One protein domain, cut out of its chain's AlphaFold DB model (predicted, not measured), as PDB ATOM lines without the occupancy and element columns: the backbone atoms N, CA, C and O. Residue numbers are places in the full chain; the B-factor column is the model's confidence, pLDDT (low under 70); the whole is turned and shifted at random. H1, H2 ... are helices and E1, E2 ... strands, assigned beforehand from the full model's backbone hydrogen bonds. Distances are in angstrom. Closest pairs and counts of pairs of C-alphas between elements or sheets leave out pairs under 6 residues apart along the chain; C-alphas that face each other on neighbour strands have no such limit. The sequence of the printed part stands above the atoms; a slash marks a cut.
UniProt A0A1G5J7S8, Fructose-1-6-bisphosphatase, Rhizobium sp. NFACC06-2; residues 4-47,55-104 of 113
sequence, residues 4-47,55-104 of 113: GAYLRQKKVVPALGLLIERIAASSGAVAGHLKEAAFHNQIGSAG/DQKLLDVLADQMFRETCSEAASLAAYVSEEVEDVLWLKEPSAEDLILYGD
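What this domain is: This is residues 4 to 47 and 55 to 104 of the 113 residues of the protein "Fructose-1-6-bisphosphatase" of Rhizobium sp. NFACC06-2 (UniProt A0A1G5J7S8). A small two-stranded sheet of E1 and E2 sits next to part of helix H3, and the long helix H2 runs beside H3 the opposite way. The short helix H1 folds back on the first part of H2, making a helical hairpin. The printed part has 94 residues with three named helices and two named strands in the order H1, H2, H3, E1, E2; the sheet's order is E1, E2, parallel, and the class is mostly helix. The whole is loose, with a radius of gyration of the C-alphas of 15.4 A, and flat, spanning 48 by 33 by 16 A.

Where its parts are: E1 is residues 77 to 82, 13.8 A from first to last C-alpha, and E2 is residues 99 to 103, 13.0 A, ending at C-alpha 103 (-26.988, -39.691, 11.865). H3 is residues 58 to 72, 20.9 A. H2 is residues 14 to 39, 38.0 A, from C-alpha 14 at (-8.495, -43.524, 3.368). H1 is residues 4 to 9, 8.6 A, from C-alpha 4 at (-5.776, -38.533, 11.520).

How they stand to each other: E1 and E2 are parallel neighbours at 12 degrees, with N 78 and O 99 2.8 A apart and N 101 and O 79 3.0 A apart, both within hydrogen-bond range. The closest C-alphas of H3 and E1, those of Arg 68 and Tyr 80, are 6.9 A apart. H2 touches H3 with its residues 19 to 30 alone, closest at the C-alphas of Arg 22 and Cys 71, 5.2 A, at a shallow tilt of 28 degrees, opposite ways. The hairpin H1 and H2 touch, closest at the C-alphas of Leu 7 and Gly 17, 6.1 A, at a shallow tilt of 33 degrees, only just short of steep. H1 is apart from H3. Every O i to N i+4 pair is within hydrogen-bond range in H1 and H3, and 21 of 22 in H2.

The domain as a whole: The two C-alphas farthest apart, those of Lys 11 and Gly 47, are 49.3 A apart. Residues 48 to 54 are not printed, and C-alphas 47 and 55 across the cut are 10.2 A apart. The link from E1 to E2 is long, 16 residues; its residues 89 to 90 pair antiparallel with residues 79 to 80 of E1. The model's pLDDT is under 70 at residues 38 to 47 and 55 to 57.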
ATOM      1  N   GLY A   4      -6.252 -38.046  12.818       95.44
ATOM      2  CA  GLY A   4      -5.776 -38.533  11.520       95.44
ATOM      3  C   GLY A   4      -4.546 -39.444  11.637       95.44
ATOM      4  O   GLY A   4      -4.423 -40.436  10.917       95.44
ATOM      5  N   ALA A   5      -3.636 -39.167  12.580       96.50
ATOM      6  CA  ALA A   5      -2.473 -40.025  12.817       96.50
ATOM      7  C   ALA A   5      -2.887 -41.393  13.380       96.50
ATOM      8  O   ALA A   5      -2.360 -42.420  12.948       96.50
ATOM      9  N   TYR A   6      -3.866 -41.411  14.286       97.94
ATOM     10  CA  TYR A   6      -4.450 -42.636  14.820       97.94
ATOM     11  C   TYR A   6      -5.125 -43.477  13.724       97.94
ATOM     12  O   TYR A   6      -4.846 -44.670  13.608       97.94
ATOM     13  N   LEU A   7      -5.952 -42.866  12.869       97.94
ATOM     14  CA  LEU A   7      -6.660 -43.568  11.786       97.94
ATOM     15  C   LEU A   7      -5.687 -44.198  10.780       97.94
ATOM     16  O   LEU A   7      -5.845 -45.363  10.403       97.94
ATOM     17  N   ARG A   8      -4.620 -43.473  10.418       96.56
ATOM     18  CA  ARG A   8      -3.536 -43.998   9.571       96.56
ATOM     19  C   ARG A   8      -2.795 -45.156  10.235       96.56
ATOM     20  O   ARG A   8      -2.561 -46.174   9.589       96.56
ATOM     21  N   GLN A   9      -2.474 -45.047  11.527       97.31
ATOM     22  CA  GLN A   9      -1.838 -46.135  12.282       97.31
ATOM     23  C   GLN A   9      -2.712 -47.397  12.303       97.31
ATOM     24  O   GLN A   9      -2.201 -48.513  12.204       97.31
ATOM     25  N   LYS A  10      -4.034 -47.225  12.401       97.81
ATOM     26  CA  LYS A  10      -5.017 -48.312  12.357       97.81
ATOM     27  C   LYS A  10      -5.312 -48.831  10.951       97.81
ATOM     28  O   LYS A  10      -6.087 -49.774  10.831       97.81
ATOM     29  N   LYS A  11      -4.670 -48.279   9.913       97.50
ATOM     30  CA  LYS A  11      -4.874 -48.650   8.505       97.50
ATOM     31  C   LYS A  11      -6.351 -48.574   8.094       97.50
ATOM     32  O   LYS A  11      -6.824 -49.407   7.325       97.50
ATOM     33  N   VAL A  12      -7.076 -47.587   8.627       97.56
ATOM     34  CA  VAL A  12      -8.448 -47.292   8.194       97.56
ATOM     35  C   VAL A  12      -8.414 -46.917   6.714       97.56
ATOM     36  O   VAL A  12      -7.499 -46.220   6.271       97.56
ATOM     37  N   VAL A  13      -9.398 -47.397   5.949       96.81
ATOM     38  CA  VAL A  13      -9.531 -47.076   4.522       96.81
ATOM     39  C   VAL A  13      -9.512 -45.549   4.348       96.81
ATOM     40  O   VAL A  13     -10.276 -44.879   5.043       96.81
ATOM     41  N   PRO A  14      -8.684 -44.975   3.449       96.06
ATOM     42  CA  PRO A  14      -8.495 -43.524   3.368       96.06
ATOM     43  C   PRO A  14      -9.790 -42.716   3.215       96.06
ATOM     44  O   PRO A  14      -9.937 -41.689   3.868       96.06
ATOM     45  N   ALA A  15     -10.740 -43.209   2.411       96.75
ATOM     46  CA  ALA A  15     -12.059 -42.601   2.228       96.75
ATOM     47  C   ALA A  15     -12.835 -42.480   3.554       96.75
ATOM     48  O   ALA A  15     -13.263 -41.392   3.935       96.75
ATOM     49  N   LEU A  16     -12.928 -43.585   4.301       97.81
ATOM     50  CA  LEU A  16     -13.564 -43.612   5.617       97.81
ATOM     51  C   LEU A  16     -12.794 -42.762   6.636       97.81
ATOM     52  O   LEU A  16     -13.403 -42.064   7.440       97.81
ATOM     53  N   GLY A  17     -11.461 -42.793   6.591       97.81
ATOM     54  CA  GLY A  17     -10.613 -41.980   7.459       97.81
ATOM     55  C   GLY A  17     -10.881 -40.486   7.283       97.81
ATOM     56  O   GLY A  17     -11.131 -39.795   8.268       97.81
ATOM     57  N   LEU A  18     -10.926 -40.013   6.034       97.38
ATOM     58  CA  LEU A  18     -11.249 -38.623   5.722       97.38
ATOM     59  C   LEU A  18     -12.653 -38.245   6.207       97.38
ATOM     60  O   LEU A  18     -12.805 -37.199   6.833       97.38
ATOM     61  N   LEU A  19     -13.662 -39.092   5.969       98.12
ATOM     62  CA  LEU A  19     -15.027 -38.827   6.434       98.12
ATOM     63  C   LEU A  19     -15.094 -38.724   7.966       98.12
ATOM     64  O   LEU A  19     -15.709 -37.799   8.485       98.12
ATOM     65  N   ILE A  20     -14.402 -39.603   8.700       98.00
ATOM     66  CA  ILE A  20     -14.304 -39.519  10.169       98.00
ATOM     67  C   ILE A  20     -13.640 -38.205  10.604       98.00
ATOM     68  O   ILE A  20     -14.100 -37.566  11.549       98.00
ATOM     69  N   GLU A  21     -12.577 -37.772   9.918       97.75
ATOM     70  CA  GLU A  21     -11.931 -36.485  10.197       97.75
ATOM     71  C   GLU A  21     -12.868 -35.293   9.922       97.75
ATOM     72  O   GLU A  21     -12.827 -34.316  10.669       97.75
ATOM     73  N   ARG A  22     -13.732 -35.362   8.897       97.94
ATOM     74  CA  ARG A  22     -14.762 -34.339   8.624       97.94
ATOM     75  C   ARG A  22     -15.873 -34.328   9.673       97.94
ATOM     76  O   ARG A  22     -16.212 -33.254  10.160       97.94
ATOM     77  N   ILE A  23     -16.370 -35.494  10.087       97.38
ATOM     78  CA  ILE A  23     -17.354 -35.611  11.176       97.38
ATOM     79  C   ILE A  23     -16.787 -34.985  12.456       97.38
ATOM     80  O   ILE A  23     -17.434 -34.136  13.060       97.38
ATOM     81  N   ALA A  24     -15.552 -35.328  12.831       97.12
ATOM     82  CA  ALA A  24     -14.908 -34.765  14.016       97.12
ATOM     83  C   ALA A  24     -14.723 -33.240  13.927       97.12
ATOM     84  O   ALA A  24     -14.933 -32.538  14.918       97.12
ATOM     85  N   ALA A  25     -14.355 -32.722  12.749       96.50
ATOM     86  CA  ALA A  25     -14.252 -31.284  12.513       96.50
ATOM     87  C   ALA A  25     -15.613 -30.585  12.668       96.50
ATOM     88  O   ALA A  25     -15.697 -29.595  13.393       96.50
ATOM     89  N   SER A  26     -16.676 -31.143  12.076       95.88
ATOM     90  CA  SER A  26     -18.044 -30.629  12.214       95.88
ATOM     91  C   SER A  26     -18.498 -30.625  13.676       95.88
ATOM     92  O   SER A  26     -18.926 -29.596  14.192       95.88
ATOM     93  N   SER A  27     -18.296 -31.730  14.405       95.00
ATOM     94  CA  SER A  27     -18.618 -31.805  15.837       95.00
ATOM     95  C   SER A  27     -17.863 -30.759  16.663       95.00
ATOM     96  O   SER A  27     -18.426 -30.164  17.582       95.00
ATOM     97  N   GLY A  28     -16.589 -30.511  16.341       93.50
ATOM     98  CA  GLY A  28     -15.791 -29.468  16.982       93.50
ATOM     99  C   GLY A  28     -16.334 -28.065  16.715       93.50
ATOM    100  O   GLY A  28     -16.393 -27.246  17.634       93.50
ATOM    101  N   ALA A  29     -16.774 -27.807  15.484       91.75
ATOM    102  CA  ALA A  29     -17.368 -26.540  15.093       91.75
ATOM    103  C   ALA A  29     -18.728 -26.322  15.784       91.75
ATOM    104  O   ALA A  29     -18.919 -25.280  16.409       91.75
ATOM    105  N   VAL A  30     -19.622 -27.321  15.788       89.94
ATOM    106  CA  VAL A  30     -20.900 -27.281  16.529       89.94
ATOM    107  C   VAL A  30     -20.654 -27.002  18.014       89.94
ATOM    108  O   VAL A  30     -21.269 -26.112  18.595       89.94
ATOM    109  N   ALA A  31     -19.689 -27.690  18.634       89.69
ATOM    110  CA  ALA A  31     -19.325 -27.443  20.029       89.69
ATOM    111  C   ALA A  31     -18.775 -26.025  20.266       89.69
ATOM    112  O   ALA A  31     -18.984 -25.461  21.341       89.69
ATOM    113  N   GLY A  32     -18.060 -25.452  19.294       88.38
ATOM    114  CA  GLY A  32     -17.615 -24.058  19.312       88.38
ATOM    115  C   GLY A  32     -18.796 -23.090  19.320       88.38
ATOM    116  O   GLY A  32     -18.901 -22.273  20.234       88.38
ATOM    117  N   HIS A  33     -19.730 -23.262  18.384       84.31
ATOM    118  CA  HIS A  33     -20.954 -22.461  18.310       84.31
ATOM    119  C   HIS A  33     -21.799 -22.568  19.579       84.31
ATOM    120  O   HIS A  33     -22.254 -21.550  20.094       84.31
ATOM    121  N   LEU A  34     -21.958 -23.771  20.139       81.75
ATOM    122  CA  LEU A  34     -22.638 -23.952  21.421       81.75
ATOM    123  C   LEU A  34     -21.907 -23.196  22.539       81.75
ATOM    124  O   LEU A  34     -22.519 -22.460  23.300       81.75
ATOM    125  N   LYS A  35     -20.580 -23.286  22.648       81.62
ATOM    126  CA  LYS A  35     -19.862 -22.514  23.678       81.62
ATOM    127  C   LYS A  35     -20.080 -21.013  23.517       81.62
ATOM    128  O   LYS A  35     -20.340 -20.340  24.507       81.62
ATOM    129  N   GLU A  36     -20.007 -20.490  22.299       78.62
ATOM    130  CA  GLU A  36     -20.214 -19.066  22.034       78.62
ATOM    131  C   GLU A  36     -21.648 -18.624  22.313       78.62
ATOM    132  O   GLU A  36     -21.854 -17.606  22.975       78.62
ATOM    133  N   ALA A  37     -22.646 -19.392  21.883       71.12
ATOM    134  CA  ALA A  37     -24.045 -19.089  22.149       71.12
ATOM    135  C   ALA A  37     -24.322 -19.000  23.666       71.12
ATOM    136  O   ALA A  37     -25.148 -18.190  24.094       71.12
ATOM    137  N   ALA A  38     -23.596 -19.755  24.506       67.31
ATOM    138  CA  ALA A  38     -23.693 -19.653  25.969       67.31
ATOM    139  C   ALA A  38     -23.269 -18.293  26.504       67.31
ATOM    140  O   ALA A  38     -23.922 -17.763  27.402       67.31
ATOM    141  N   PHE A  39     -22.222 -17.699  25.940       65.31
ATOM    142  CA  PHE A  39     -21.739 -16.388  26.371       65.31
ATOM    143  C   PHE A  39     -22.600 -15.234  25.858       65.31
ATOM    144  O   PHE A  39     -22.673 -14.193  26.506       65.31
ATOM    145  N   HIS A  40     -23.295 -15.418  24.735       61.34
ATOM    146  CA  HIS A  40     -24.171 -14.397  24.158       61.34
ATOM    147  C   HIS A  40     -25.598 -14.397  24.749       61.34
ATOM    148  O   HIS A  40     -26.480 -13.760  24.178       61.34
ATOM    149  N   ASN A  41     -25.852 -15.097  25.870       54.38
ATOM    150  CA  ASN A  41     -27.204 -15.370  26.403       54.38
ATOM    151  C   ASN A  41     -28.150 -16.022  25.370       54.38
ATOM    152  O   ASN A  41     -29.369 -15.937  25.487       54.38
ATOM    153  N   GLN A  42     -27.605 -16.704  24.362       52.84
ATOM    154  CA  GLN A  42     -28.380 -17.423  23.346       52.84
ATOM    155  C   GLN A  42     -28.639 -18.890  23.730       52.84
ATOM    156  O   GLN A  42     -29.343 -19.585  23.010       52.84
ATOM    157  N   ILE A  43     -28.117 -19.365  24.871       51.09
ATOM    158  CA  ILE A  43     -28.308 -20.753  25.363       51.09
ATOM    159  C   ILE A  43     -29.332 -20.887  26.485       51.09
ATOM    160  O   ILE A  43     -29.671 -21.986  26.908       51.09
ATOM    161  N   GLY A  44     -29.916 -19.780  26.919       46.31
ATOM    162  CA  GLY A  44     -31.065 -19.800  27.805       46.31
ATOM    163  C   GLY A  44     -31.865 -18.545  27.554       46.31
ATOM    164  O   GLY A  44     -31.477 -17.482  28.022       46.31
ATOM    165  N   SER A  45     -32.957 -18.669  26.798       40.41
ATOM    166  CA  SER A  45     -33.779 -17.540  26.360       40.41
ATOM    167  C   SER A  45     -33.019 -16.549  25.449       40.41
ATOM    168  O   SER A  45     -32.789 -15.391  25.804       40.41
ATOM    169  N   ALA A  46     -32.830 -16.915  24.176       43.28
ATOM    170  CA  ALA A  46     -33.315 -15.963  23.177       43.28
ATOM    171  C   ALA A  46     -34.807 -15.819  23.503       43.28
ATOM    172  O   ALA A  46     -35.507 -16.828  23.509       43.28
ATOM    173  N   GLY A  47     -35.270 -14.639  23.917       42.84
ATOM    174  CA  GLY A  47     -36.650 -14.390  24.372       42.84
ATOM    175  C   GLY A  47     -37.716 -14.570  23.281       42.84
ATOM    176  O   GLY A  47     -38.686 -13.823  23.225       42.84
ATOM    177  N   ASP A  55     -38.751 -24.767  22.193       54.34
ATOM    178  CA  ASP A  55     -37.344 -24.352  22.190       54.34
ATOM    179  C   ASP A  55     -36.851 -24.217  20.737       54.34
ATOM    180  O   ASP A  55     -37.259 -24.967  19.846       54.34
ATOM    181  N   GLN A  56     -36.002 -23.221  20.468       53.44
ATOM    182  CA  GLN A  56     -35.510 -22.944  19.118       53.44
ATOM    183  C   GLN A  56     -34.787 -24.163  18.512       53.44
ATOM    184  O   GLN A  56     -33.617 -24.394  18.800       53.44
ATOM    185  N   LYS A  57     -35.431 -24.817  17.534       65.94
ATOM    186  CA  LYS A  57     -34.853 -25.787  16.569       65.94
ATOM    187  C   LYS A  57     -33.703 -25.233  15.709       65.94
ATOM    188  O   LYS A  57     -33.251 -25.861  14.762       65.94
ATOM    189  N   LEU A  58     -33.262 -24.006  15.979       72.12
ATOM    190  CA  LEU A  58     -32.218 -23.339  15.212       72.12
ATOM    191  C   LEU A  58     -30.865 -24.031  15.402       72.12
ATOM    192  O   LEU A  58     -30.094 -24.091  14.455       72.12
ATOM    193  N   LEU A  59     -30.582 -24.556  16.600       78.62
ATOM    194  CA  LEU A  59     -29.340 -25.293  16.854       78.62
ATOM    195  C   LEU A  59     -29.300 -26.617  16.092       78.62
ATOM    196  O   LEU A  59     -28.249 -26.943  15.546       78.62
ATOM    197  N   ASP A  60     -30.429 -27.320  16.003       83.00
ATOM    198  CA  ASP A  60     -30.546 -28.562  15.236       83.00
ATOM    199  C   ASP A  60     -30.329 -28.284  13.736       83.00
ATOM    200  O   ASP A  60     -29.464 -28.890  13.103       83.00
ATOM    201  N   VAL A  61     -30.989 -27.248  13.198       84.44
ATOM    202  CA  VAL A  61     -30.802 -26.789  11.806       84.44
ATOM    203  C   VAL A  61     -29.359 -26.357  11.526       84.44
ATOM    204  O   VAL A  61     -28.814 -26.669  10.469       84.44
ATOM    205  N   LEU A  62     -28.728 -25.626  12.447       86.25
ATOM    206  CA  LEU A  62     -27.336 -25.199  12.293       86.25
ATOM    207  C   LEU A  62     -26.383 -26.394  12.336       86.25
ATOM    208  O   LEU A  62     -25.479 -26.473  11.509       86.25
ATOM    209  N   ALA A  63     -26.580 -27.331  13.264       90.44
ATOM    210  CA  ALA A  63     -25.760 -28.531  13.342       90.44
ATOM    211  C   ALA A  63     -25.868 -29.351  12.050       90.44
ATOM    212  O   ALA A  63     -24.839 -29.711  11.479       90.44
ATOM    213  N   ASP A  64     -27.082 -29.565  11.540       92.88
ATOM    214  CA  ASP A  64     -27.320 -30.246  10.263       92.88
ATOM    215  C   ASP A  64     -26.585 -29.566   9.096       92.88
ATOM    216  O   ASP A  64     -25.824 -30.214   8.369       92.88
ATOM    217  N   GLN A  65     -26.707 -28.238   8.971       92.62
ATOM    218  CA  GLN A  65     -26.010 -27.454   7.944       92.62
ATOM    219  C   GLN A  65     -24.491 -27.616   8.028       92.62
ATOM    220  O   GLN A  65     -23.839 -27.880   7.017       92.62
ATOM    221  N   MET A  66     -23.922 -27.527   9.229       94.50
ATOM    222  CA  MET A  66     -22.481 -27.660   9.440       94.50
ATOM    223  C   MET A  66     -21.973 -29.063   9.095       94.50
ATOM    224  O   MET A  66     -20.913 -29.204   8.471       94.50
ATOM    225  N   PHE A  67     -22.729 -30.104   9.458       96.19
ATOM    226  CA  PHE A  67     -22.416 -31.484   9.091       96.19
ATOM    227  C   PHE A  67     -22.485 -31.685   7.585       96.19
ATOM    228  O   PHE A  67     -21.542 -32.234   7.013       96.19
ATOM    229  N   ARG A  68     -23.550 -31.203   6.944       94.75
ATOM    230  CA  ARG A  68     -23.724 -31.263   5.495       94.75
ATOM    231  C   ARG A  68     -22.568 -30.587   4.763       94.75
ATOM    232  O   ARG A  68     -21.966 -31.208   3.890       94.75
ATOM    233  N   GLU A  69     -22.237 -29.350   5.121       95.06
ATOM    234  CA  GLU A  69     -21.161 -28.581   4.489       95.06
ATOM    235  C   GLU A  69     -19.810 -29.278   4.669       95.06
ATOM    236  O   GLU A  69     -19.164 -29.645   3.686       95.06
ATOM    237  N   THR A  70     -19.425 -29.567   5.914       97.12
ATOM    238  CA  THR A  70     -18.101 -30.123   6.229       97.12
ATOM    239  C   THR A  70     -17.926 -31.547   5.697       97.12
ATOM    240  O   THR A  70     -16.863 -31.899   5.186       97.12
ATOM    241  N   CYS A  71     -18.946 -32.404   5.809       97.12
ATOM    242  CA  CYS A  71     -18.838 -33.796   5.365       97.12
ATOM    243  C   CYS A  71     -18.911 -33.926   3.841       97.12
ATOM    244  O   CYS A  71     -18.311 -34.856   3.302       97.12
ATOM    245  N   SER A  72     -19.562 -32.990   3.137       95.75
ATOM    246  CA  SER A  72     -19.596 -32.983   1.668       95.75
ATOM    247  C   SER A  72     -18.221 -32.783   1.017       95.75
ATOM    248  O   SER A  72     -18.021 -33.176  -0.130       95.75
ATOM    249  N   GLU A  73     -17.237 -32.262   1.760       96.00
ATOM    250  CA  GLU A  73     -15.840 -32.175   1.314       96.00
ATOM    251  C   GLU A  73     -15.197 -33.558   1.105       96.00
ATOM    252  O   GLU A  73     -14.212 -33.696   0.371       96.00
ATOM    253  N   ALA A  74     -15.727 -34.605   1.744       96.75
ATOM    254  CA  ALA A  74     -15.277 -35.967   1.513       96.75
ATOM    255  C   ALA A  74     -15.847 -36.468   0.179       96.75
ATOM    256  O   ALA A  74     -16.968 -36.953   0.118       96.75
ATOM    257  N   ALA A  75     -15.039 -36.444  -0.884       95.25
ATOM    258  CA  ALA A  75     -15.457 -36.841  -2.236       95.25
ATOM    259  C   ALA A  75     -16.012 -38.277  -2.369       95.25
ATOM    260  O   ALA A  75     -16.584 -38.616  -3.402       95.25
ATOM    261  N   SER A  76     -15.827 -39.130  -1.356       97.06
ATOM    262  CA  SER A  76     -16.398 -40.485  -1.281       97.06
ATOM    263  C   SER A  76     -17.802 -40.526  -0.671       97.06
ATOM    264  O   SER A  76     -18.427 -41.576  -0.677       97.06
ATOM    265  N   LEU A  77     -18.323 -39.416  -0.146       98.12
ATOM    266  CA  LEU A  77     -19.669 -39.342   0.410       98.12
ATOM    267  C   LEU A  77     -20.687 -39.180  -0.727       98.12
ATOM    268  O   LEU A  77     -20.709 -38.153  -1.403       98.12
ATOM    269  N   ALA A  78     -21.521 -40.193  -0.953       98.38
ATOM    270  CA  ALA A  78     -22.587 -40.146  -1.954       98.38
ATOM    271  C   ALA A  78     -23.881 -39.538  -1.408       98.38
ATOM    272  O   ALA A  78     -24.580 -38.837  -2.140       98.38
ATOM    273  N   ALA A  79     -24.189 -39.772  -0.130       98.00
ATOM    274  CA  ALA A  79     -25.391 -39.240   0.496       98.00
ATOM    275  C   ALA A  79     -25.190 -38.886   1.970       98.00
ATOM    276  O   ALA A  79     -24.444 -39.552   2.695       98.00
ATOM    277  N   TYR A  80     -25.910 -37.855   2.400       97.56
ATOM    278  CA  TYR A  80     -26.097 -37.479   3.794       97.56
ATOM    279  C   TYR A  80     -27.578 -37.632   4.147       97.56
ATOM    280  O   TYR A  80     -28.455 -37.200   3.401       97.56
ATOM    281  N   VAL A  81     -27.854 -38.287   5.265       96.00
ATOM    282  CA  VAL A  81     -29.202 -38.533   5.769       96.00
ATOM    283  C   VAL A  81     -29.210 -38.152   7.241       96.00
ATOM    284  O   VAL A  81     -28.345 -38.585   8.004       96.00
ATOM    285  N   SER A  82     -30.174 -37.334   7.631       92.69
ATOM    286  CA  SER A  82     -30.245 -36.743   8.961       92.69
ATOM    287  C   SER A  82     -31.654 -36.867   9.515       92.69
ATOM    288  O   SER A  82     -32.604 -36.966   8.744       92.69
ATOM    289  N   GLU A  83     -31.791 -36.873  10.841       87.94
ATOM    290  CA  GLU A  83     -33.105 -36.811  11.499       87.94
ATOM    291  C   GLU A  83     -33.859 -35.516  11.141       87.94
ATOM    292  O   GLU A  83     -35.089 -35.502  11.105       87.94
ATOM    293  N   GLU A  84     -33.128 -34.450  10.810       83.75
ATOM    294  CA  GLU A  84     -33.677 -33.107  10.594       83.75
ATOM    295  C   GLU A  84     -34.367 -32.913   9.232       83.75
ATOM    296  O   GLU A  84     -35.091 -31.933   9.037       83.75
ATOM    297  N   VAL A  85     -34.156 -33.820   8.273       84.19
ATOM    298  CA  VAL A  85     -34.704 -33.726   6.910       84.19
ATOM    299  C   VAL A  85     -35.338 -35.047   6.468       84.19
ATOM    300  O   VAL A  85     -34.761 -36.114   6.638       84.19
ATOM    301  N   GLU A  86     -36.535 -34.978   5.874       85.62
ATOM    302  CA  GLU A  86     -37.280 -36.177   5.448       85.62
ATOM    303  C   GLU A  86     -36.640 -36.878   4.239       85.62
ATOM    304  O   GLU A  86     -36.627 -38.108   4.158       85.62
ATOM    305  N   ASP A  87     -36.104 -36.095   3.302       91.69
ATOM    306  CA  ASP A  87     -35.539 -36.604   2.057       91.69
ATOM    307  C   ASP A  87     -34.036 -36.882   2.172       91.69
ATOM    308  O   ASP A  87     -33.272 -36.134   2.787       91.69
ATOM    309  N   VAL A  88     -33.585 -37.937   1.488       94.25
ATOM    310  CA  VAL A  88     -32.156 -38.243   1.341       94.25
ATOM    311  C   VAL A  88     -31.472 -37.140   0.540       94.25
ATOM    312  O   VAL A  88     -31.820 -36.888  -0.618       94.25
ATOM    313  N   LEU A  89     -30.427 -36.543   1.111       95.25
ATOM    314  CA  LEU A  89     -29.574 -35.621   0.381       95.25
ATOM    315  C   LEU A  89     -28.504 -36.393  -0.396       95.25
ATOM    316  O   LEU A  89     -27.477 -36.794   0.156       95.25
ATOM    317  N   TRP A  90     -28.712 -36.533  -1.702       97.06
ATOM    318  CA  TRP A  90     -27.699 -37.033  -2.631       97.06
ATOM    319  C   TRP A  90     -26.703 -35.928  -2.994       97.06
ATOM    320  O   TRP A  90     -27.086 -34.850  -3.443       97.06
ATOM    321  N   LEU A  91     -25.412 -36.203  -2.806       96.12
ATOM    322  CA  LEU A  91     -24.310 -35.292  -3.142       96.12
ATOM    323  C   LEU A  91     -23.701 -35.611  -4.514       96.12
ATOM    324  O   LEU A  91     -23.089 -34.746  -5.139       96.12
ATOM    325  N   LYS A  92     -23.873 -36.854  -4.975       95.81
ATOM    326  CA  LYS A  92     -23.460 -37.352  -6.289       95.81
ATOM    327  C   LYS A  92     -24.180 -38.661  -6.620       95.81
ATOM    328  O   LYS A  92     -24.770 -39.289  -5.742       95.81
ATOM    329  N   GLU A  93     -24.064 -39.091  -7.874       97.00
ATOM    330  CA  GLU A  93     -24.418 -40.456  -8.275       97.00
ATOM    331  C   GLU A  93     -23.525 -41.469  -7.531       97.00
ATOM    332  O   GLU A  93     -22.298 -41.309  -7.547       97.00
ATOM    333  N   PRO A  94     -24.097 -42.489  -6.867       96.00
ATOM    334  CA  PRO A  94     -23.335 -43.408  -6.029       96.00
ATOM    335  C   PRO A  94     -22.512 -44.422  -6.845       96.00
ATOM    336  O   PRO A  94     -23.009 -45.017  -7.803       96.00
ATOM    337  N   SER A  95     -21.276 -44.687  -6.412       96.19
ATOM    338  CA  SER A  95     -20.479 -45.864  -6.805       96.19
ATOM    339  C   SER A  95     -20.442 -46.924  -5.694       96.19
ATOM    340  O   SER A  95     -20.858 -46.680  -4.564       96.19
ATOM    341  N   ALA A  96     -19.941 -48.124  -6.006       93.38
ATOM    342  CA  ALA A  96     -19.888 -49.241  -5.057       93.38
ATOM    343  C   ALA A  96     -18.981 -48.982  -3.834       93.38
ATOM    344  O   ALA A  96     -19.155 -49.606  -2.790       93.38
ATOM    345  N   GLU A  97     -18.009 -48.084  -3.965       93.56
ATOM    346  CA  GLU A  97     -17.013 -47.744  -2.947       93.56
ATOM    347  C   GLU A  97     -17.395 -46.506  -2.126       93.56
ATOM    348  O   GLU A  97     -16.665 -46.126  -1.204       93.56
ATOM    349  N   ASP A  98     -18.515 -45.870  -2.468       97.62
ATOM    350  CA  ASP A  98     -18.964 -44.659  -1.809       97.62
ATOM    351  C   ASP A  98     -19.599 -44.925  -0.446       97.62
ATOM    352  O   ASP A  98     -20.116 -45.997  -0.129       97.62
ATOM    353  N   LEU A  99     -19.545 -43.889   0.379       98.31
ATOM    354  CA  LEU A  99     -20.040 -43.875   1.738       98.31
ATOM    355  C   LEU A  99     -21.375 -43.137   1.798       98.31
ATOM    356  O   LEU A  99     -21.620 -42.178   1.063       98.31
ATOM    357  N   ILE A 100     -22.214 -43.560   2.736       97.69
ATOM    358  CA  ILE A 100     -23.425 -42.851   3.142       97.69
ATOM    359  C   ILE A 100     -23.251 -42.490   4.611       97.69
ATOM    360  O   ILE A 100     -22.893 -43.347   5.423       97.69
ATOM    361  N   LEU A 101     -23.496 -41.228   4.949       97.25
ATOM    362  CA  LEU A 101     -23.518 -40.762   6.328       97.25
ATOM    363  C   LEU A 101     -24.971 -40.640   6.779       97.25
ATOM    364  O   LEU A 101     -25.704 -39.812   6.251       97.25
ATOM    365  N   TYR A 102     -25.360 -41.454   7.758       95.38
ATOM    366  CA  TYR A 102     -26.645 -41.359   8.445       95.38
ATOM    367  C   TYR A 102     -26.413 -41.027   9.917       95.38
ATOM    368  O   TYR A 102     -25.637 -41.725  10.576       95.38
ATOM    369  N   GLY A 103     -27.075 -39.998  10.441       91.06
ATOM    370  CA  GLY A 103     -26.988 -39.691  11.865       91.06
ATOM    371  C   GLY A 103     -27.799 -38.485  12.314       91.06
ATOM    372  O   GLY A 103     -28.252 -37.690  11.504       91.06
ATOM    373  N   ASP A 104     -27.933 -38.364  13.630       91.25
ATOM    374  CA  ASP A 104     -28.462 -37.185  14.315       91.25
ATOM    375  C   ASP A 104     -27.293 -36.202  14.573       91.25
ATOM    376  O   ASP A 104     -26.340 -36.559  15.283       91.25
TER     377      ASP A 104